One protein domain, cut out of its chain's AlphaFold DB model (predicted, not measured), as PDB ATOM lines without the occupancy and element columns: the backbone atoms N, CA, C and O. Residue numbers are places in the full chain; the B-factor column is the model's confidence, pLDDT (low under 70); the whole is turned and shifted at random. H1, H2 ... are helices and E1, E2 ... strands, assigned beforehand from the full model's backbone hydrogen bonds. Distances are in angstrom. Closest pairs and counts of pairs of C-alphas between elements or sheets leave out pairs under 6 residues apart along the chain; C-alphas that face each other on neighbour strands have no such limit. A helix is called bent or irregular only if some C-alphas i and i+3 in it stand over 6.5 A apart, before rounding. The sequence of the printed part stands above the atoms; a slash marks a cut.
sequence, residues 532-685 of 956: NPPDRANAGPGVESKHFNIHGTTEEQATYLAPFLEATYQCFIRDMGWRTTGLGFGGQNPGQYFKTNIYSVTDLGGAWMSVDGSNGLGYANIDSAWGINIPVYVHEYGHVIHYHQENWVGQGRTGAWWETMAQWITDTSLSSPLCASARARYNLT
ATOM      1  N   ASN A 532     103.371 151.282 129.712       89.31
ATOM      2  CA  ASN A 532     104.620 150.715 129.202       89.31
ATOM      3  C   ASN A 532     105.745 150.923 130.240       89.31
ATOM      4  O   ASN A 532     105.948 152.068 130.654       89.31
ATOM      5  N   PRO A 533     106.497 149.876 130.633       87.75
ATOM      6  CA  PRO A 533     107.654 150.017 131.517       87.75
ATOM      7  C   PRO A 533     108.794 150.801 130.834       87.75
ATOM      8  O   PRO A 533     108.783 150.962 129.609       87.75
ATOM      9  N   PRO A 534     109.795 151.309 131.583       85.25
ATOM     10  CA  PRO A 534     110.802 152.233 131.046       85.25
ATOM     11  C   PRO A 534     111.612 151.704 129.846       85.25
ATOM     12  O   PRO A 534     111.916 152.464 128.928       85.25
ATOM     13  N   ASP A 535     111.911 150.405 129.804       84.06
ATOM     14  CA  ASP A 535     112.587 149.699 128.698       84.06
ATOM     15  C   ASP A 535     111.691 149.477 127.458       84.06
ATOM     16  O   ASP A 535     112.168 149.066 126.394       84.06
ATOM     17  N   ARG A 536     110.387 149.742 127.589       90.94
ATOM     18  CA  ARG A 536     109.358 149.626 126.545       90.94
ATOM     19  C   ARG A 536     108.551 150.905 126.339       90.94
ATOM     20  O   ARG A 536     107.579 150.878 125.590       90.94
ATOM     21  N   ALA A 537     108.963 152.041 126.907       86.25
ATOM     22  CA  ALA A 537     108.242 153.316 126.804       86.25
ATOM     23  C   ALA A 537     107.856 153.687 125.352       86.25
ATOM     24  O   ALA A 537     106.751 154.165 125.098       86.25
ATOM     25  N   ASN A 538     108.731 153.372 124.389       84.12
ATOM     26  CA  ASN A 538     108.553 153.644 122.957       84.12
ATOM     27  C   ASN A 538     107.703 152.605 122.188       84.12
ATOM     28  O   ASN A 538     107.571 152.727 120.973       84.12
ATOM     29  N   ALA A 539     107.128 151.587 122.839       83.69
ATOM     30  CA  ALA A 539     106.418 150.482 122.174       83.69
ATOM     31  C   ALA A 539     105.078 150.865 121.507       83.69
ATOM     32  O   ALA A 539     104.442 150.017 120.877       83.69
ATOM     33  N   GLY A 540     104.639 152.121 121.644       82.81
ATOM     34  CA  GLY A 540     103.377 152.616 121.094       82.81
ATOM     35  C   GLY A 540     102.133 152.017 121.770       82.81
ATOM     36  O   GLY A 540     102.252 151.319 122.785       82.81
ATOM     37  N   PRO A 541     100.930 152.299 121.235       85.69
ATOM     38  CA  PRO A 541      99.706 151.627 121.657       85.69
ATOM     39  C   PRO A 541      99.746 150.146 121.258       85.69
ATOM     40  O   PRO A 541     100.224 149.803 120.174       85.69
ATOM     41  N   GLY A 542      99.237 149.276 122.127       88.81
ATOM     42  CA  GLY A 542      99.003 147.870 121.811       88.81
ATOM     43  C   GLY A 542      97.558 147.612 121.380       88.81
ATOM     44  O   GLY A 542      96.693 148.486 121.446       88.81
ATOM     45  N   VAL A 543      97.303 146.389 120.923       93.50
ATOM     46  CA  VAL A 543      95.960 145.874 120.643       93.50
ATOM     47  C   VAL A 543      95.465 145.148 121.889       93.50
ATOM     48  O   VAL A 543      96.107 144.210 122.366       93.50
ATOM     49  N   GLU A 544      94.334 145.585 122.430       94.75
ATOM     50  CA  GLU A 544      93.820 145.069 123.697       94.75
ATOM     51  C   GLU A 544      92.848 143.897 123.534       94.75
ATOM     52  O   GLU A 544      91.992 143.876 122.649       94.75
ATOM     53  N   SER A 545      92.914 142.971 124.487       95.25
ATOM     54  CA  SER A 545      91.847 142.021 124.792       95.25
ATOM     55  C   SER A 545      91.222 142.364 126.156       95.25
ATOM     56  O   SER A 545      91.270 143.518 126.598       95.25
ATOM     57  N   LYS A 546      90.606 141.398 126.849       94.88
ATOM     58  CA  LYS A 546      90.055 141.619 128.191       94.88
ATOM     59  C   LYS A 546      91.165 141.748 129.239       94.88
ATOM     60  O   LYS A 546      91.123 142.678 130.039       94.88
ATOM     61  N   HIS A 547      92.148 140.850 129.202       97.06
ATOM     62  CA  HIS A 547      93.230 140.758 130.187       97.06
ATOM     63  C   HIS A 547      94.621 141.095 129.625       97.06
ATOM     64  O   HIS A 547      95.568 141.169 130.403       97.06
ATOM     65  N   PHE A 548      94.763 141.325 128.313       97.88
ATOM     66  CA  PHE A 548      96.055 141.559 127.656       97.88
ATOM     67  C   PHE A 548      96.084 142.836 126.823       97.88
ATOM     68  O   PHE A 548      95.051 143.349 126.391       97.88
ATOM     69  N   ASN A 549      97.298 143.312 126.574       96.25
ATOM     70  CA  ASN A 549      97.603 144.440 125.706       96.25
ATOM     71  C   ASN A 549      98.861 144.088 124.888       96.25
ATOM     72  O   ASN A 549      99.922 143.814 125.450       96.25
ATOM     73  N   ILE A 550      98.708 143.973 123.565       96.94
ATOM     74  CA  ILE A 550      99.668 143.299 122.677       96.94
ATOM     75  C   ILE A 550     100.335 144.324 121.751       96.94
ATOM     76  O   ILE A 550      99.704 144.873 120.851       96.94
ATOM     77  N   HIS A 551     101.629 144.563 121.948       95.31
ATOM     78  CA  HIS A 551     102.413 145.588 121.257       95.31
ATOM     79  C   HIS A 551     103.298 145.009 120.145       95.31
ATOM     80  O   HIS A 551     103.674 143.836 120.169       95.31
ATOM     81  N   GLY A 552     103.672 145.856 119.179       90.75
ATOM     82  CA  GLY A 552     104.628 145.517 118.111       90.75
ATOM     83  C   GLY A 552     104.127 144.515 117.062       90.75
ATOM     84  O   GLY A 552     104.896 144.077 116.210       90.75
ATOM     85  N   THR A 553     102.841 144.163 117.099       86.81
ATOM     86  CA  THR A 553     102.179 143.247 116.155       86.81
ATOM     87  C   THR A 553     101.174 143.998 115.278       86.81
ATOM     88  O   THR A 553     100.759 145.109 115.606       86.81
ATOM     89  N   THR A 554     100.763 143.409 114.151       84.88
ATOM     90  CA  THR A 554      99.589 143.906 113.414       84.88
ATOM     91  C   THR A 554      98.290 143.528 114.128       84.88
ATOM     92  O   THR A 554      98.237 142.560 114.883       84.88
ATOM     93  N   GLU A 555      97.202 144.241 113.832       80.69
ATOM     94  CA  GLU A 555      95.870 143.942 114.375       80.69
ATOM     95  C   GLU A 555      95.414 142.503 114.064       80.69
ATOM     96  O   GLU A 555      94.891 141.821 114.942       80.69
ATOM     97  N   GLU A 556      95.702 141.984 112.862       79.31
ATOM     98  CA  GLU A 556      95.430 140.586 112.474       79.31
ATOM     99  C   GLU A 556      96.236 139.590 113.333       79.31
ATOM    100  O   GLU A 556      95.703 138.575 113.783       79.31
ATOM    101  N   GLN A 557      97.507 139.898 113.617       82.00
ATOM    102  CA  GLN A 557      98.383 139.078 114.459       82.00
ATOM    103  C   GLN A 557      97.948 139.072 115.930       82.00
ATOM    104  O   GLN A 557      97.867 138.002 116.533       82.00
ATOM    105  N   ALA A 558      97.634 140.239 116.498       85.50
ATOM    106  CA  ALA A 558      97.117 140.352 117.860       85.50
ATOM    107  C   ALA A 558      95.753 139.662 118.012       85.50
ATOM    108  O   ALA A 558      95.545 138.923 118.970       85.50
ATOM    109  N   THR A 559      94.857 139.830 117.032       85.06
ATOM    110  CA  THR A 559      93.541 139.164 116.996       85.06
ATOM    111  C   THR A 559      93.667 137.639 116.949       85.06
ATOM    112  O   THR A 559      92.863 136.941 117.562       85.06
ATOM    113  N   TYR A 560      94.690 137.106 116.271       85.81
ATOM    114  CA  TYR A 560      94.981 135.669 116.265       85.81
ATOM    115  C   TYR A 560      95.613 135.178 117.580       85.81
ATOM    116  O   TYR A 560      95.288 134.087 118.044       85.81
ATOM    117  N   LEU A 561      96.487 135.977 118.201       89.44
ATOM    118  CA  LEU A 561      97.191 135.628 119.440       89.44
ATOM    119  C   LEU A 561      96.300 135.702 120.693       89.44
ATOM    120  O   LEU A 561      96.326 134.791 121.522       89.44
ATOM    121  N   ALA A 562      95.519 136.776 120.846       94.19
ATOM    122  CA  ALA A 562      94.768 137.070 122.067       94.19
ATOM    123  C   ALA A 562      93.878 135.907 122.564       94.19
ATOM    124  O   ALA A 562      93.927 135.627 123.762       94.19
ATOM    125  N   PRO A 563      93.138 135.163 121.712       95.06
ATOM    126  CA  PRO A 563      92.375 133.987 122.133       95.06
ATOM    127  C   PRO A 563      93.184 132.938 122.912       95.06
ATOM    128  O   PRO A 563      92.655 132.352 123.854       95.06
ATOM    129  N   PHE A 564      94.456 132.701 122.566       95.44
ATOM    130  CA  PHE A 564      95.305 131.711 123.245       95.44
ATOM    131  C   PHE A 564      95.769 132.191 124.625       95.44
ATOM    132  O   PHE A 564      95.787 131.414 125.583       95.44
ATOM    133  N   LEU A 565      96.097 133.480 124.742       98.06
ATOM    134  CA  LEU A 565      96.452 134.115 126.012       98.06
ATOM    135  C   LEU A 565      95.240 134.165 126.958       98.06
ATOM    136  O   LEU A 565      95.335 133.778 128.121       98.06
ATOM    137  N   GLU A 566      94.073 134.539 126.435       98.00
ATOM    138  CA  GLU A 566      92.795 134.560 127.156       98.00
ATOM    139  C   GLU A 566      92.334 133.158 127.588       98.00
ATOM    140  O   GLU A 566      91.900 132.975 128.726       98.00
ATOM    141  N   ALA A 567      92.499 132.132 126.744       96.56
ATOM    142  CA  ALA A 567      92.255 130.742 127.134       96.56
ATOM    143  C   ALA A 567      93.234 130.262 128.223       96.56
ATOM    144  O   ALA A 567      92.832 129.537 129.134       96.56
ATOM    145  N   THR A 568      94.496 130.697 128.174       98.19
ATOM    146  CA  THR A 568      95.499 130.391 129.208       98.19
ATOM    147  C   THR A 568      95.132 131.053 130.540       98.19
ATOM    148  O   THR A 568      95.078 130.373 131.566       98.19
ATOM    149  N   TYR A 569      94.779 132.346 130.525       98.19
ATOM    150  CA  TYR A 569      94.266 133.076 131.692       98.19
ATOM    151  C   TYR A 569      93.023 132.389 132.276       98.19
ATOM    152  O   TYR A 569      92.976 132.085 133.467       98.19
ATOM    153  N   GLN A 570      92.032 132.075 131.437       96.62
ATOM    154  CA  GLN A 570      90.811 131.403 131.873       96.62
ATOM    155  C   GLN A 570      91.102 130.031 132.493       96.62
ATOM    156  O   GLN A 570      90.499 129.701 133.509       96.62
ATOM    157  N   CYS A 571      92.015 129.236 131.932       96.12
ATOM    158  CA  CYS A 571      92.339 127.940 132.516       96.12
ATOM    159  C   CYS A 571      93.026 128.086 133.881       96.12
ATOM    160  O   CYS A 571      92.536 127.572 134.884       96.12
ATOM    161  N   PHE A 572      94.135 128.822 133.943       97.25
ATOM    162  CA  PHE A 572      94.973 128.865 135.139       97.25
ATOM    163  C   PHE A 572      94.363 129.700 136.265       97.25
ATOM    164  O   PHE A 572      94.261 129.240 137.402       97.25
ATOM    165  N   ILE A 573      93.910 130.911 135.955       95.81
ATOM    166  CA  ILE A 573      93.501 131.896 136.962       95.81
ATOM    167  C   ILE A 573      92.020 131.735 137.322       95.81
ATOM    168  O   ILE A 573      91.652 131.870 138.487       95.81
ATOM    169  N   ARG A 574      91.155 131.410 136.348       92.81
ATOM    170  CA  ARG A 574      89.697 131.316 136.572       92.81
ATOM    171  C   ARG A 574      89.196 129.905 136.862       92.81
ATOM    172  O   ARG A 574      88.423 129.751 137.802       92.81
ATOM    173  N   ASP A 575      89.614 128.904 136.088       91.25
ATOM    174  CA  ASP A 575      89.164 127.515 136.261       91.25
ATOM    175  C   ASP A 575      90.029 126.764 137.314       91.25
ATOM    176  O   ASP A 575      89.486 125.959 138.068       91.25
ATOM    177  N   MET A 576      91.338 127.059 137.439       90.62
ATOM    178  CA  MET A 576      92.269 126.415 138.400       90.62
ATOM    179  C   MET A 576      92.724 127.292 139.591       90.62
ATOM    180  O   MET A 576      93.488 126.829 140.435       90.62
ATOM    181  N   GLY A 577      92.252 128.538 139.711       92.00
ATOM    182  CA  GLY A 577      92.428 129.355 140.924       92.00
ATOM    183  C   GLY A 577      93.858 129.825 141.239       92.00
ATOM    184  O   GLY A 577      94.185 130.041 142.413       92.00
ATOM    185  N   TRP A 578      94.714 129.979 140.226       94.38
ATOM    186  CA  TRP A 578      95.993 130.692 140.348       94.38
ATOM    187  C   TRP A 578      95.768 132.197 140.565       94.38
ATOM    188  O   TRP A 578      94.756 132.758 140.139       94.38
ATOM    189  N   ARG A 579      96.711 132.868 141.233       92.25
ATOM    190  CA  ARG A 579      96.663 134.324 141.447       92.25
ATOM    191  C   ARG A 579      96.722 135.063 140.099       92.25
ATOM    192  O   ARG A 579      97.501 134.708 139.221       92.25
ATOM    193  N   THR A 580      95.862 136.070 139.919       93.31
ATOM    194  CA  THR A 580      95.727 136.783 138.633       93.31
ATOM    195  C   THR A 580      96.951 137.638 138.305       93.31
ATOM    196  O   THR A 580      97.506 138.306 139.176       93.31
ATOM    197  N   THR A 581      97.325 137.666 137.024       94.75
ATOM    198  CA  THR A 581      98.471 138.422 136.492       94.75
ATOM    199  C   THR A 581      98.229 139.926 136.362       94.75
ATOM    200  O   THR A 581      99.122 140.657 135.934       94.75
ATOM    201  N   GLY A 582      97.030 140.397 136.725       92.81
ATOM    202  CA  GLY A 582      96.705 141.821 136.772       92.81
ATOM    203  C   GLY A 582      96.861 142.487 138.139       92.81
ATOM    204  O   GLY A 582      96.642 143.691 138.221       92.81
ATOM    205  N   LEU A 583      97.211 141.747 139.198       91.56
ATOM    206  CA  LEU A 583      97.487 142.306 140.528       91.56
ATOM    207  C   LEU A 583      98.995 142.390 140.764       91.56
ATOM    208  O   LEU A 583      99.669 141.362 140.723       91.56
ATOM    209  N   GLY A 584      99.504 143.579 141.093       88.25
ATOM    210  CA  GLY A 584     100.923 143.801 141.378       88.25
ATOM    211  C   GLY A 584     101.486 142.842 142.433       88.25
ATOM    212  O   GLY A 584     100.847 142.576 143.456       88.25
ATOM    213  N   PHE A 585     102.673 142.292 142.179       87.50
ATOM    214  CA  PHE A 585     103.409 141.427 143.106       87.50
ATOM    215  C   PHE A 585     103.579 142.097 144.480       87.50
ATOM    216  O   PHE A 585     103.838 143.298 144.574       87.50
ATOM    217  N   GLY A 586     103.442 141.329 145.561       82.00
ATOM    218  CA  GLY A 586     103.639 141.811 146.931       82.00
ATOM    219  C   GLY A 586     102.570 142.800 147.409       82.00
ATOM    220  O   GLY A 586     102.774 143.470 148.418       82.00
ATOM    221  N   GLY A 587     101.445 142.915 146.694       75.75
ATOM    222  CA  GLY A 587     100.355 143.832 147.033       75.75
ATOM    223  C   GLY A 587     100.557 145.276 146.563       75.75
ATOM    224  O   GLY A 587      99.881 146.166 147.076       75.75
ATOM    225  N   GLN A 588     101.454 145.527 145.600       78.94
ATOM    226  CA  GLN A 588     101.534 146.831 144.932       78.94
ATOM    227  C   GLN A 588     100.202 147.175 144.234       78.94
ATOM    228  O   GLN A 588      99.545 146.301 143.668       78.94
ATOM    229  N   ASN A 589      99.806 148.453 144.290       77.50
ATOM    230  CA  ASN A 589      98.527 148.979 143.780       77.50
ATOM    231  C   ASN A 589      97.293 148.150 144.218       77.50
ATOM    232  O   ASN A 589      96.549 147.629 143.380       77.50
ATOM    233  N   PRO A 590      97.057 147.995 145.537       74.38
ATOM    234  CA  PRO A 590      96.091 147.036 146.065       74.38
ATOM    235  C   PRO A 590      94.661 147.337 145.600       74.38
ATOM    236  O   PRO A 590      94.107 148.401 145.867       74.38
ATOM    237  N   GLY A 591      94.049 146.362 144.923       75.19
ATOM    238  CA  GLY A 591      92.689 146.456 144.383       75.19
ATOM    239  C   GLY A 591      92.590 147.020 142.962       75.19
ATOM    240  O   GLY A 591      91.506 146.960 142.381       75.19
ATOM    241  N   GLN A 592      93.687 147.508 142.372       87.44
ATOM    242  CA  GLN A 592      93.737 147.886 140.961       87.44
ATOM    243  C   GLN A 592      94.164 146.686 140.106       87.44
ATOM    244  O   GLN A 592      95.143 146.014 140.412       87.44
ATOM    245  N   TYR A 593      93.420 146.426 139.029       92.31
ATOM    246  CA  TYR A 593      93.672 145.317 138.109       92.31
ATOM    247  C   TYR A 593      94.172 145.863 136.772       92.31
ATOM    248  O   TYR A 593      93.551 146.761 136.202       92.31
ATOM    249  N   PHE A 594      95.272 145.311 136.267       93.88
ATOM    250  CA  PHE A 594      95.957 145.771 135.059       93.88
ATOM    251  C   PHE A 594      96.044 144.681 133.987       93.88
ATOM    252  O   PHE A 594      96.242 143.510 134.300       93.88
ATOM    253  N   LYS A 595      95.937 145.052 132.710       96.25
ATOM    254  CA  LYS A 595      96.158 144.127 131.590       96.25
ATOM    255  C   LYS A 595      97.633 143.730 131.512       96.25
ATOM    256  O   LYS A 595      98.509 144.582 131.607       96.25
ATOM    257  N   THR A 596      97.915 142.448 131.305       96.94
ATOM    258  CA  THR A 596      99.278 141.952 131.090       96.94
ATOM    259  C   THR A 596      99.791 142.429 129.726       96.94
ATOM    260  O   THR A 596      99.208 142.104 128.688       96.94
ATOM    261  N   ASN A 597     100.886 143.195 129.722       97.25
ATOM    262  CA  ASN A 597     101.519 143.667 128.490       97.25
ATOM    263  C   ASN A 597     102.362 142.553 127.837       97.25
ATOM    264  O   ASN A 597     103.107 141.834 128.507       97.25
ATOM    265  N   ILE A 598     102.252 142.427 126.515       97.50
ATOM    266  CA  ILE A 598     102.947 141.429 125.692       97.50
ATOM    267  C   ILE A 598     103.603 142.161 124.515       97.50
ATOM    268  O   ILE A 598     102.905 142.758 123.697       97.50
ATOM    269  N   TYR A 599     104.930 142.121 124.406       96.44
ATOM    270  CA  TYR A 599     105.692 142.863 123.398       96.44
ATOM    271  C   TYR A 599     106.292 141.931 122.343       96.44
ATOM    272  O   TYR A 599     107.152 141.108 122.655       96.44
ATOM    273  N   SER A 600     105.907 142.114 121.078       91.81
ATOM    274  CA  SER A 600     106.707 141.643 119.944       91.81
ATOM    275  C   SER A 600     107.758 142.705 119.611       91.81
ATOM    276  O   SER A 600     107.411 143.871 119.422       91.81
ATOM    277  N   VAL A 601     109.040 142.341 119.587       89.75
ATOM    278  CA  VAL A 601     110.159 143.300 119.487       89.75
ATOM    279  C   VAL A 601     111.084 142.923 118.330       89.75
ATOM    280  O   VAL A 601     111.324 141.747 118.074       89.75
ATOM    281  N   THR A 602     111.594 143.908 117.593       83.94
ATOM    282  CA  THR A 602     112.568 143.697 116.509       83.94
ATOM    283  C   THR A 602     113.979 143.512 117.048       83.94
ATOM    284  O   THR A 602     114.386 144.257 117.938       83.94
ATOM    285  N   ASP A 603     114.727 142.578 116.455       80.19
ATOM    286  CA  ASP A 603     116.148 142.326 116.736       80.19
ATOM    287  C   ASP A 603     116.432 142.003 118.221       80.19
ATOM    288  O   ASP A 603     117.467 142.375 118.775       80.19
ATOM    289  N   LEU A 604     115.493 141.301 118.873       81.81
ATOM    290  CA  LEU A 604     115.550 140.964 120.300       81.81
ATOM    291  C   LEU A 604     116.495 139.781 120.592       81.81
ATOM    292  O   LEU A 604     117.053 139.690 121.682       81.81
ATOM    293  N   GLY A 605     116.667 138.864 119.635       76.62
ATOM    294  CA  GLY A 605     117.551 137.695 119.728       76.62
ATOM    295  C   GLY A 605     117.004 136.522 120.552       76.62
ATOM    296  O   GLY A 605     117.622 135.456 120.574       76.62
ATOM    297  N   GLY A 606     115.849 136.682 121.199       80.31
ATOM    298  CA  GLY A 606     115.254 135.689 122.091       80.31
ATOM    299  C   GLY A 606     113.809 136.017 122.470       80.31
ATOM    300  O   GLY A 606     113.140 136.815 121.818       80.31
ATOM    301  N   ALA A 607     113.335 135.416 123.554       88.44
ATOM    302  CA  ALA A 607     112.104 135.798 124.238       88.44
ATOM    303  C   ALA A 607     112.350 135.705 125.750       88.44
ATOM    304  O   ALA A 607     113.220 134.934 126.151       88.44
ATOM    305  N   TRP A 608     111.693 136.542 126.555       87.12
ATOM    306  CA  TRP A 608     111.797 136.524 128.017       87.12
ATOM    307  C   TRP A 608     110.687 137.327 128.713       87.12
ATOM    308  O   TRP A 608     110.243 138.381 128.240       87.12
ATOM    309  N   MET A 609     110.330 136.900 129.921       93.88
ATOM    310  CA  MET A 609     109.558 137.692 130.879       93.88
ATOM    311  C   MET A 609     110.421 138.767 131.570       93.88
ATOM    312  O   MET A 609     111.629 138.618 131.756       93.88
ATOM    313  N   SER A 610     109.815 139.894 131.935       92.31
ATOM    314  CA  SER A 610     110.412 140.958 132.756       92.31
ATOM    315  C   SER A 610     109.340 141.639 133.613       92.31
ATOM    316  O   SER A 610     108.158 141.329 133.482       92.31
ATOM    317  N   VAL A 611     109.736 142.523 134.534       90.88
ATOM    318  CA  VAL A 611     108.849 143.075 135.574       90.88
ATOM    319  C   VAL A 611     108.880 144.599 135.575       90.88
ATOM    320  O   VAL A 611     109.942 145.202 135.712       90.88
ATOM    321  N   ASP A 612     107.707 145.224 135.488       89.62
ATOM    322  CA  ASP A 612     107.534 146.641 135.800       89.62
ATOM    323  C   ASP A 612     107.631 146.831 137.320       89.62
ATOM    324  O   ASP A 612     106.664 146.615 138.055       89.62
ATOM    325  N   GLY A 613     108.812 147.230 137.793       83.38
ATOM    326  CA  GLY A 613     109.088 147.443 139.213       83.38
ATOM    327  C   GLY A 613     108.296 148.584 139.867       83.38
ATOM    328  O   GLY A 613     108.296 148.668 141.093       83.38
ATOM    329  N   SER A 614     107.621 149.446 139.094       82.31
ATOM    330  CA  SER A 614     106.755 150.505 139.634       82.31
ATOM    331  C   SER A 614     105.331 150.037 139.943       82.31
ATOM    332  O   SER A 614     104.646 150.689 140.728       82.31
ATOM    333  N   ASN A 615     104.885 148.928 139.341       83.12
ATOM    334  CA  ASN A 615     103.532 148.388 139.520       83.12
ATOM    335  C   ASN A 615     103.504 146.904 139.942       83.12
ATOM    336  O   ASN A 615     102.431 146.364 140.216       83.12
ATOM    337  N   GLY A 616     104.655 146.223 139.964       88.88
ATOM    338  CA  GLY A 616     104.781 144.803 140.293       88.88
ATOM    339  C   GLY A 616     104.207 143.893 139.207       88.88
ATOM    340  O   GLY A 616     103.700 142.816 139.518       88.88
ATOM    341  N   LEU A 617     104.209 144.338 137.947       91.81
ATOM    342  CA  LEU A 617     103.547 143.655 136.833       91.81
ATOM    343  C   LEU A 617     104.561 142.930 135.944       91.81
ATOM    344  O   LEU A 617     105.397 143.563 135.302       91.81
ATOM    345  N   GLY A 618     104.457 141.603 135.860       94.25
ATOM    346  CA  GLY A 618     105.154 140.822 134.838       94.25
ATOM    347  C   GLY A 618     104.631 141.116 133.422       94.25
ATOM    348  O   GLY A 618     103.420 141.192 133.213       94.25
ATOM    349  N   TYR A 619     105.541 141.242 132.457       96.38
ATOM    350  CA  TYR A 619     105.276 141.422 131.027       96.38
ATOM    351  C   TYR A 619     106.186 140.519 130.183       96.38
ATOM    352  O   TYR A 619     107.287 140.164 130.603       96.38
ATOM    353  N   ALA A 620     105.733 140.143 128.987       96.62
ATOM    354  CA  ALA A 620     106.466 139.248 128.088       96.62
ATOM    355  C   ALA A 620     107.141 140.005 126.935       96.62
ATOM    356  O   ALA A 620     106.569 140.952 126.395       96.62
ATOM    357  N   ASN A 621     108.316 139.543 126.507       93.19
ATOM    358  CA  ASN A 621     109.059 140.041 125.348       93.19
ATOM    359  C   ASN A 621     109.343 138.871 124.404       93.19
ATOM    360  O   ASN A 621     109.859 137.856 124.854       93.19
ATOM    361  N   ILE A 622     109.019 138.988 123.117       92.31
ATOM    362  CA  ILE A 622     109.234 137.935 122.114       92.31
ATOM    363  C   ILE A 622     109.851 138.556 120.856       92.31
ATOM    364  O   ILE A 622     109.361 139.584 120.382       92.31
ATOM    365  N   ASP A 623     110.886 137.941 120.272       85.75
ATOM    366  CA  ASP A 623     111.424 138.402 118.988       85.75
ATOM    367  C   ASP A 623     110.384 138.250 117.864       85.75
ATOM    368  O   ASP A 623     109.946 137.154 117.503       85.75
ATOM    369  N   SER A 624     110.021 139.380 117.264       83.62
ATOM    370  CA  SER A 624     109.162 139.482 116.081       83.62
ATOM    371  C   SER A 624     109.678 138.678 114.877       83.62
ATOM    372  O   SER A 624     108.880 138.277 114.024       83.62
ATOM    373  N   ALA A 625     110.979 138.364 114.822       73.50
ATOM    374  CA  ALA A 625     111.579 137.470 113.834       73.50
ATOM    375  C   ALA A 625     110.999 136.043 113.874       73.50
ATOM    376  O   ALA A 625     111.043 135.341 112.861       73.50
ATOM    377  N   TRP A 626     110.429 135.611 115.004       74.44
ATOM    378  CA  TRP A 626     109.769 134.307 115.151       74.44
ATOM    379  C   TRP A 626     108.284 134.337 114.749       74.44
ATOM    380  O   TRP A 626     107.637 133.290 114.687       74.44
ATOM    381  N   GLY A 627     107.732 135.517 114.441       79.81
ATOM    382  CA  GLY A 627     106.311 135.704 114.144       79.81
ATOM    383  C   GLY A 627     105.413 135.389 115.346       79.81
ATOM    384  O   GLY A 627     105.847 135.452 116.492       79.81
ATOM    385  N   ILE A 628     104.147 135.040 115.097       84.00
ATOM    386  CA  ILE A 628     103.200 134.632 116.151       84.00
ATOM    387  C   ILE A 628     103.348 133.129 116.424       84.00
ATOM    388  O   ILE A 628     102.520 132.305 116.039       84.00
ATOM    389  N   ASN A 629     104.464 132.774 117.060       83.88
ATOM    390  CA  ASN A 629     104.756 131.420 117.521       83.88
ATOM    391  C   ASN A 629     104.012 131.151 118.843       83.88
ATOM    392  O   ASN A 629     104.548 131.409 119.919       83.88
ATOM    393  N   ILE A 630     102.758 130.690 118.755       87.94
ATOM    394  CA  ILE A 630     101.836 130.543 119.900       87.94
ATOM    395  C   ILE A 630     102.478 129.867 121.133       87.94
ATOM    396  O   ILE A 630     102.381 130.465 122.206       87.94
ATOM    397  N   PRO A 631     103.179 128.716 121.032       86.81
ATOM    398  CA  PRO A 631     103.910 128.133 122.161       86.81
ATOM    399  C   PRO A 631     104.855 129.094 122.886       86.81
ATOM    400  O   PRO A 631     104.841 129.118 124.108       86.81
ATOM    401  N   VAL A 632     105.624 129.925 122.173       90.50
ATOM    402  CA  VAL A 632     106.546 130.887 122.809       90.50
ATOM    403  C   VAL A 632     105.777 131.986 123.541       90.50
ATOM    404  O   VAL A 632     106.094 132.297 124.683       90.50
ATOM    405  N   TYR A 633     104.726 132.549 122.938       94.56
ATOM    406  CA  TYR A 633     103.927 133.584 123.611       94.56
ATOM    407  C   TYR A 633     103.205 133.052 124.857       94.56
ATOM    408  O   TYR A 633     103.087 133.770 125.849       94.56
ATOM    409  N   VAL A 634     102.742 131.798 124.828       96.88
ATOM    410  CA  VAL A 634     102.142 131.139 125.998       96.88
ATOM    411  C   VAL A 634     103.212 130.757 127.032       96.88
ATOM    412  O   VAL A 634     102.933 130.851 128.223       96.88
ATOM    413  N   HIS A 635     104.437 130.424 126.613       96.69
ATOM    414  CA  HIS A 635     105.576 130.156 127.499       96.69
ATOM    415  C   HIS A 635     106.003 131.403 128.281       96.69
ATOM    416  O   HIS A 635     106.022 131.370 129.511       96.69
ATOM    417  N   GLU A 636     106.235 132.535 127.607       96.81
ATOM    418  CA  GLU A 636     106.562 133.788 128.302       96.81
ATOM    419  C   GLU A 636     105.417 134.260 129.206       96.81
ATOM    420  O   GLU A 636     105.646 134.775 130.301       96.81
ATOM    421  N   TYR A 637     104.164 134.034 128.800       98.44
ATOM    422  CA  TYR A 637     103.027 134.287 129.679       98.44
ATOM    423  C   TYR A 637     102.937 133.283 130.849       98.44
ATOM    424  O   TYR A 637     102.497 133.644 131.938       98.44
ATOM    425  N   GLY A 638     103.431 132.054 130.685       97.75
ATOM    426  CA  GLY A 638     103.615 131.082 131.763       97.75
ATOM    427  C   GLY A 638     104.612 131.560 132.820       97.75
ATOM    428  O   GLY A 638     104.325 131.455 134.013       97.75
ATOM    429  N   HIS A 639     105.719 132.186 132.406       97.25
ATOM    430  CA  HIS A 639     106.631 132.887 133.321       97.25
ATOM    431  C   HIS A 639     105.930 134.034 134.067       97.25
ATOM    432  O   HIS A 639     106.126 134.184 135.273       97.25
ATOM    433  N   VAL A 640     105.062 134.805 133.395       97.50
ATOM    434  CA  VAL A 640     104.255 135.867 134.035       97.50
ATOM    435  C   VAL A 640     103.249 135.294 135.050       97.50
ATOM    436  O   VAL A 640     103.140 135.830 136.151       97.50
ATOM    437  N   ILE A 641     102.549 134.195 134.734       97.50
ATOM    438  CA  ILE A 641     101.650 133.483 135.670       97.50
ATOM    439  C   ILE A 641     102.423 132.983 136.894       97.50
ATOM    440  O   ILE A 641     101.976 133.174 138.023       97.50
ATOM    441  N   HIS A 642     103.584 132.364 136.677       95.12
ATOM    442  CA  HIS A 642     104.449 131.875 137.745       95.12
ATOM    443  C   HIS A 642     104.913 133.019 138.664       95.12
ATOM    444  O   HIS A 642     104.722 132.936 139.876       95.12
ATOM    445  N   TYR A 643     105.426 134.117 138.095       94.88
ATOM    446  CA  TYR A 643     105.830 135.307 138.851       94.88
ATOM    447  C   TYR A 643     104.682 135.885 139.691       94.88
ATOM    448  O   TYR A 643     104.851 136.158 140.880       94.88
ATOM    449  N   HIS A 644     103.489 136.009 139.107       93.12
ATOM    450  CA  HIS A 644     102.305 136.518 139.802       93.12
ATOM    451  C   HIS A 644     101.676 135.546 140.796       93.12
ATOM    452  O   HIS A 644     100.760 135.954 141.503       93.12
ATOM    453  N   GLN A 645     102.171 134.308 140.904       91.81
ATOM    454  CA  GLN A 645     101.874 133.395 142.011       91.81
ATOM    455  C   GLN A 645     102.824 133.597 143.220       91.81
ATOM    456  O   GLN A 645     102.688 132.906 144.232       91.81
ATOM    457  N   GLU A 646     103.707 134.601 143.131       86.25
ATOM    458  CA  GLU A 646     104.562 135.239 144.151       86.25
ATOM    459  C   GLU A 646     105.692 134.386 144.749       86.25
ATOM    460  O   GLU A 646     106.804 134.878 144.945       86.25
ATOM    461  N   ASN A 647     105.447 133.104 145.004       83.06
ATOM    462  CA  ASN A 647     106.442 132.196 145.571       83.06
ATOM    463  C   ASN A 647     107.399 131.637 144.497       83.06
ATOM    464  O   ASN A 647     107.198 131.836 143.305       83.06
ATOM    465  N   TRP A 648     108.488 130.988 144.932       87.75
ATOM    466  CA  TRP A 648     109.663 130.580 144.126       87.75
ATOM    467  C   TRP A 648     110.475 131.724 143.485       87.75
ATOM    468  O   TRP A 648     111.643 131.502 143.156       87.75
ATOM    469  N   VAL A 649     109.932 132.936 143.362       84.38
ATOM    470  CA  VAL A 649     110.638 134.112 142.834       84.38
ATOM    471  C   VAL A 649     111.837 134.500 143.722       84.38
ATOM    472  O   VAL A 649     111.789 134.434 144.953       84.38
ATOM    473  N   GLY A 650     112.944 134.900 143.088       74.75
ATOM    474  CA  GLY A 650     114.143 135.413 143.766       74.75
ATOM    475  C   GLY A 650     115.010 134.371 144.488       74.75
ATOM    476  O   GLY A 650     115.915 134.756 145.225       74.75
ATOM    477  N   GLN A 651     114.760 133.072 144.295       79.44
ATOM    478  CA  GLN A 651     115.523 131.980 144.917       79.44
ATOM    479  C   GLN A 651     116.425 131.295 143.876       79.44
ATOM    480  O   GLN A 651     116.008 131.065 142.743       79.44
ATOM    481  N   GLY A 652     117.655 130.933 144.248       85.75
ATOM    482  CA  GLY A 652     118.598 130.287 143.323       85.75
ATOM    483  C   GLY A 652     118.184 128.860 142.951       85.75
ATOM    484  O   GLY A 652     118.158 128.503 141.776       85.75
ATOM    485  N   ARG A 653     117.782 128.051 143.943       91.25
ATOM    486  CA  ARG A 653     117.440 126.630 143.738       91.25
ATOM    487  C   ARG A 653     116.175 126.393 142.909       91.25
ATOM    488  O   ARG A 653     116.009 125.308 142.356       91.25
ATOM    489  N   THR A 654     115.290 127.384 142.802       91.81
ATOM    490  CA  THR A 654     114.071 127.287 141.986       91.81
ATOM    491  C   THR A 654     114.308 127.694 140.531       91.81
ATOM    492  O   THR A 654     113.546 127.255 139.680       91.81
ATOM    493  N   GLY A 655     115.356 128.471 140.218       91.31
ATOM    494  CA  GLY A 655     115.509 129.174 138.935       91.31
ATOM    495  C   GLY A 655     115.298 128.317 137.681       91.31
ATOM    496  O   GLY A 655     114.465 128.649 136.846       91.31
ATOM    497  N   ALA A 656     115.983 127.175 137.556       92.69
ATOM    498  CA  ALA A 656     115.837 126.318 136.369       92.69
ATOM    499  C   ALA A 656     114.439 125.681 136.246       92.69
ATOM    500  O   ALA A 656     113.996 125.365 135.144       92.69
ATOM    501  N   TRP A 657     113.719 125.530 137.364       95.38
ATOM    502  CA  TRP A 657     112.348 125.020 137.379       95.38
ATOM    503  C   TRP A 657     111.330 126.040 136.852       95.38
ATOM    504  O   TRP A 657     110.186 125.662 136.608       95.38
ATOM    505  N   TRP A 658     111.708 127.312 136.663       94.50
ATOM    506  CA  TRP A 658     110.823 128.322 136.074       94.50
ATOM    507  C   TRP A 658     110.552 127.979 134.602       94.50
ATOM    508  O   TRP A 658     109.397 127.970 134.188       94.50
ATOM    509  N   GLU A 659     111.576 127.563 133.846       93.62
ATOM    510  CA  GLU A 659     111.410 127.064 132.470       93.62
ATOM    511  C   GLU A 659     110.544 125.796 132.431       93.62
ATOM    512  O   GLU A 659     109.649 125.661 131.595       93.62
ATOM    513  N   THR A 660     110.762 124.884 133.385       96.00
ATOM    514  CA  THR A 660     109.954 123.668 133.555       96.00
ATOM    515  C   THR A 660     108.482 124.006 133.829       96.00
ATOM    516  O   THR A 660     107.587 123.351 133.292       96.00
ATOM    517  N   MET A 661     108.219 125.052 134.621       96.19
ATOM    518  CA  MET A 661     106.879 125.563 134.921       96.19
ATOM    519  C   MET A 661     106.241 126.228 133.695       96.19
ATOM    520  O   MET A 661     105.105 125.910 133.356       96.19
ATOM    521  N   ALA A 662     106.967 127.097 132.990       96.69
ATOM    522  CA  ALA A 662     106.484 127.794 131.800       96.69
ATOM    523  C   ALA A 662     106.158 126.828 130.643       96.69
ATOM    524  O   ALA A 662     105.117 126.966 129.991       96.69
ATOM    525  N   GLN A 663     106.972 125.786 130.429       96.19
ATOM    526  CA  GLN A 663     106.661 124.725 129.462       96.19
ATOM    527  C   GLN A 663     105.485 123.844 129.910       96.19
ATOM    528  O   GLN A 663     104.636 123.509 129.083       96.19
ATOM    529  N   TRP A 664     105.366 123.524 131.205       97.19
ATOM    530  CA  TRP A 664     104.196 122.810 131.731       97.19
ATOM    531  C   TRP A 664     102.895 123.616 131.562       97.19
ATOM    532  O   TRP A 664     101.887 123.053 131.127       97.19
ATOM    533  N   ILE A 665     102.915 124.928 131.836       97.81
ATOM    534  CA  ILE A 665     101.783 125.834 131.585       97.81
ATOM    535  C   ILE A 665     101.436 125.830 130.092       97.81
ATOM    536  O   ILE A 665     100.266 125.709 129.737       97.81
ATOM    537  N   THR A 666     102.441 125.888 129.216       96.62
ATOM    538  CA  THR A 666     102.260 125.897 127.755       96.62
ATOM    539  C   THR A 666     101.608 124.623 127.226       96.62
ATOM    540  O   THR A 666     100.578 124.705 126.550       96.62
ATOM    541  N   ASP A 667     102.145 123.442 127.553       94.88
ATOM    542  CA  ASP A 667     101.530 122.179 127.132       94.88
ATOM    543  C   ASP A 667     100.134 122.015 127.750       94.88
ATOM    544  O   ASP A 667      99.187 121.671 127.044       94.88
ATOM    545  N   THR A 668      99.953 122.348 129.030       94.75
ATOM    546  CA  THR A 668      98.648 122.223 129.699       94.75
ATOM    547  C   THR A 668      97.590 123.125 129.051       94.75
ATOM    548  O   THR A 668      96.483 122.663 128.754       94.75
ATOM    549  N   SER A 669      97.937 124.375 128.736       95.31
ATOM    550  CA  SER A 669      97.058 125.327 128.047       95.31
ATOM    551  C   SER A 669      96.653 124.872 126.650       95.31
ATOM    552  O   SER A 669      95.485 125.015 126.277       95.31
ATOM    553  N   LEU A 670      97.587 124.313 125.878       89.88
ATOM    554  CA  LEU A 670      97.367 123.950 124.476       89.88
ATOM    555  C   LEU A 670      96.802 122.529 124.306       89.88
ATOM    556  O   LEU A 670      95.848 122.334 123.551       89.88
ATOM    557  N   SER A 671      97.355 121.549 125.023       86.12
ATOM    558  CA  SER A 671      97.088 120.113 124.873       86.12
ATOM    559  C   SER A 671      96.075 119.578 125.895       86.12
ATOM    560  O   SER A 671      95.109 118.906 125.521       86.12
ATOM    561  N   SER A 672      96.255 119.888 127.186       89.50
ATOM    562  CA  SER A 672      95.669 119.078 128.265       89.50
ATOM    563  C   SER A 672      94.139 119.166 128.316       89.50
ATOM    564  O   SER A 672      93.588 120.254 128.100       89.50
ATOM    565  N   PRO A 673      93.423 118.068 128.645       85.38
ATOM    566  CA  PRO A 673      91.988 118.092 128.925       85.38
ATOM    567  C   PRO A 673      91.578 119.104 130.002       85.38
ATOM    568  O   PRO A 673      90.468 119.626 129.933       85.38
ATOM    569  N   LEU A 674      92.468 119.433 130.949       87.94
ATOM    570  CA  LEU A 674      92.211 120.406 132.021       87.94
ATOM    571  C   LEU A 674      91.823 121.790 131.474       87.94
ATOM    572  O   LEU A 674      90.892 122.406 131.979       87.94
ATOM    573  N   CYS A 675      92.470 122.239 130.394       92.56
ATOM    574  CA  CYS A 675      92.170 123.518 129.749       92.56
ATOM    575  C   CYS A 675      91.197 123.405 128.564       92.56
ATOM    576  O   CYS A 675      90.987 124.384 127.845       92.56
ATOM    577  N   ALA A 676      90.568 122.244 128.335       85.75
ATOM    578  CA  ALA A 676      89.631 122.065 127.223       85.75
ATOM    579  C   ALA A 676      88.376 122.951 127.359       85.75
ATOM    580  O   ALA A 676      87.886 123.461 126.351       85.75
ATOM    581  N   SER A 677      87.901 123.198 128.588       86.25
ATOM    582  CA  SER A 677      86.834 124.167 128.890       86.25
ATOM    583  C   SER A 677      87.208 125.571 128.418       86.25
ATOM    584  O   SER A 677      86.456 126.211 127.683       86.25
ATOM    585  N   ALA A 678      88.392 126.039 128.814       91.56
ATOM    586  CA  ALA A 678      88.908 127.353 128.480       91.56
ATOM    587  C   ALA A 678      89.112 127.502 126.967       91.56
ATOM    588  O   ALA A 678      88.554 128.418 126.370       91.56
ATOM    589  N   ARG A 679      89.801 126.552 126.319       91.56
ATOM    590  CA  ARG A 679      89.984 126.533 124.858       91.56
ATOM    591  C   ARG A 679      88.656 126.577 124.096       91.56
ATOM    592  O   ARG A 679      88.540 127.327 123.128       91.56
ATOM    593  N   ALA A 680      87.640 125.837 124.547       84.00
ATOM    594  CA  ALA A 680      86.322 125.826 123.914       84.00
ATOM    595  C   ALA A 680      85.609 127.191 123.974       84.00
ATOM    596  O   ALA A 680      85.003 127.586 122.980       84.00
ATOM    597  N   ARG A 681      85.728 127.951 125.079       89.44
ATOM    598  CA  ARG A 681      85.156 129.315 125.192       89.44
ATOM    599  C   ARG A 681      85.706 130.278 124.129       89.44
ATOM    600  O   ARG A 681      84.988 131.179 123.709       89.44
ATOM    601  N   TYR A 682      86.947 130.066 123.685       87.19
ATOM    602  CA  TYR A 682      87.632 130.876 122.671       87.19
ATOM    603  C   TYR A 682      87.719 130.185 121.291       87.19
ATOM    604  O   TYR A 682      88.452 130.640 120.418       87.19
ATOM    605  N   ASN A 683      86.944 129.114 121.066       84.12
ATOM    606  CA  ASN A 683      86.876 128.329 119.820       84.12
ATOM    607  C   ASN A 683      88.198 127.658 119.371       84.12
ATOM    608  O   ASN A 683      88.337 127.270 118.210       84.12
ATOM    609  N   LEU A 684      89.152 127.460 120.285       78.31
ATOM    610  CA  LEU A 684      90.490 126.919 120.010       78.31
ATOM    611  C   LEU A 684      90.496 125.385 119.882       78.31
ATOM    612  O   LEU A 684      91.037 124.664 120.723       78.31
ATOM    613  N   THR A 685      89.849 124.879 118.832       63.97
ATOM    614  CA  THR A 685      89.650 123.432 118.610       63.97
ATOM    615  C   THR A 685      90.900 122.667 118.158       63.97
ATOM    616  O   THR A 685      90.925 121.443 118.259       63.97
TER     617      THR A 685
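AT A GLANCE: This is residues 532 to 685 of the 956 residues of an uncharacterized protein of Sphaceloma murrayae (UniProt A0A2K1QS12). A strongly twisted wall of four strands has two helices, H1 and H2, side by side over one face, and no named helix over the other. H3 crosses H2 on the side away from the sheet, and the short H4 packs on H1, far from the strands. The printed part has 154 residues with four named helices and four named strands, in the order E1 H1 E2 E3 E4 H2 H3 H4; the sheet, order E1 E2 E4 E3, is mixed, and so is the class, helices and strands. The whole is compact, with a radius of gyration of the C-alphas of 14.5 A and spans of 38 by 35 by 31 A.

IN THESE COORDINATES: The strands are E1, residues 548 to 551, from C-alpha 548 at (96.055, 141.559, 127.656); E2, 596 to 601, 16.0 A; E4, 617 to 623, 20.2 A; and E3, 607 to 612, 16.5 A. H1, residues 555 to 575, is 28.2 A long with a kink of 27 degrees near residue 562; it is only just irregular, C-alphas 560 and 563 being 6.6 A apart. H2 is residues 630 to 644, 20.8 A, and H3 is 655 to 670, 23.8 A. H4, residues 673 to 681, ends at C-alpha 681 (85.156, 129.315, 125.192) and is irregular, with C-alphas 674 and 677 7.3 A apart.

HOW THE PARTS SIT: E1 and E2 are parallel, with N 551 and O 598 2.8 A apart, within hydrogen-bond range. E2 and E4 are parallel, with N 599 and O 620 at 2.8 A. E3 and E4 form an antiparallel hairpin, with N 610 and O 619 at 2.9 A. E1, H1 and E2 form a strand-helix-strand unit, two parallel neighbour strands with a helix between, its crossover left-handed. H1 and H2 lie on the same face, making two layers, helices on one face of a sheet; H1 is over E1 and E2 at a height of 9.5 A, H2 over E4 and E3 at 8.3 A. H1, with residues 561 to 568 alone, touches H2 at a steep tilt of 43 degrees, closest at C-alphas 565 and 634, 6.4 A. H2 touches H3 at a steep tilt of 56 degrees, opposite ways, with C-alphas 638 and 662 closest, 4.4 A. H4 touches H1, C-alphas 678 and 567 closest at 4.9 A, and H3 only at the corner. Every O i to N i+4 pair is within hydrogen-bond range in H2, against 15 of 17 in H1, 10 of 12 in H3 and 3 of 5 in H4.

THE WHOLE: The C-alphas of Glu 556 and Arg 653 are the farthest apart, 40.7 A. The printed part has no cut; the link from H1 to E2 is long, 20 residues. Residues 650 to 656 stand free, of which 655 and 656 belong to H3. Mean pLDDT of the printed part is 89.7, with residue 685 alone under 70.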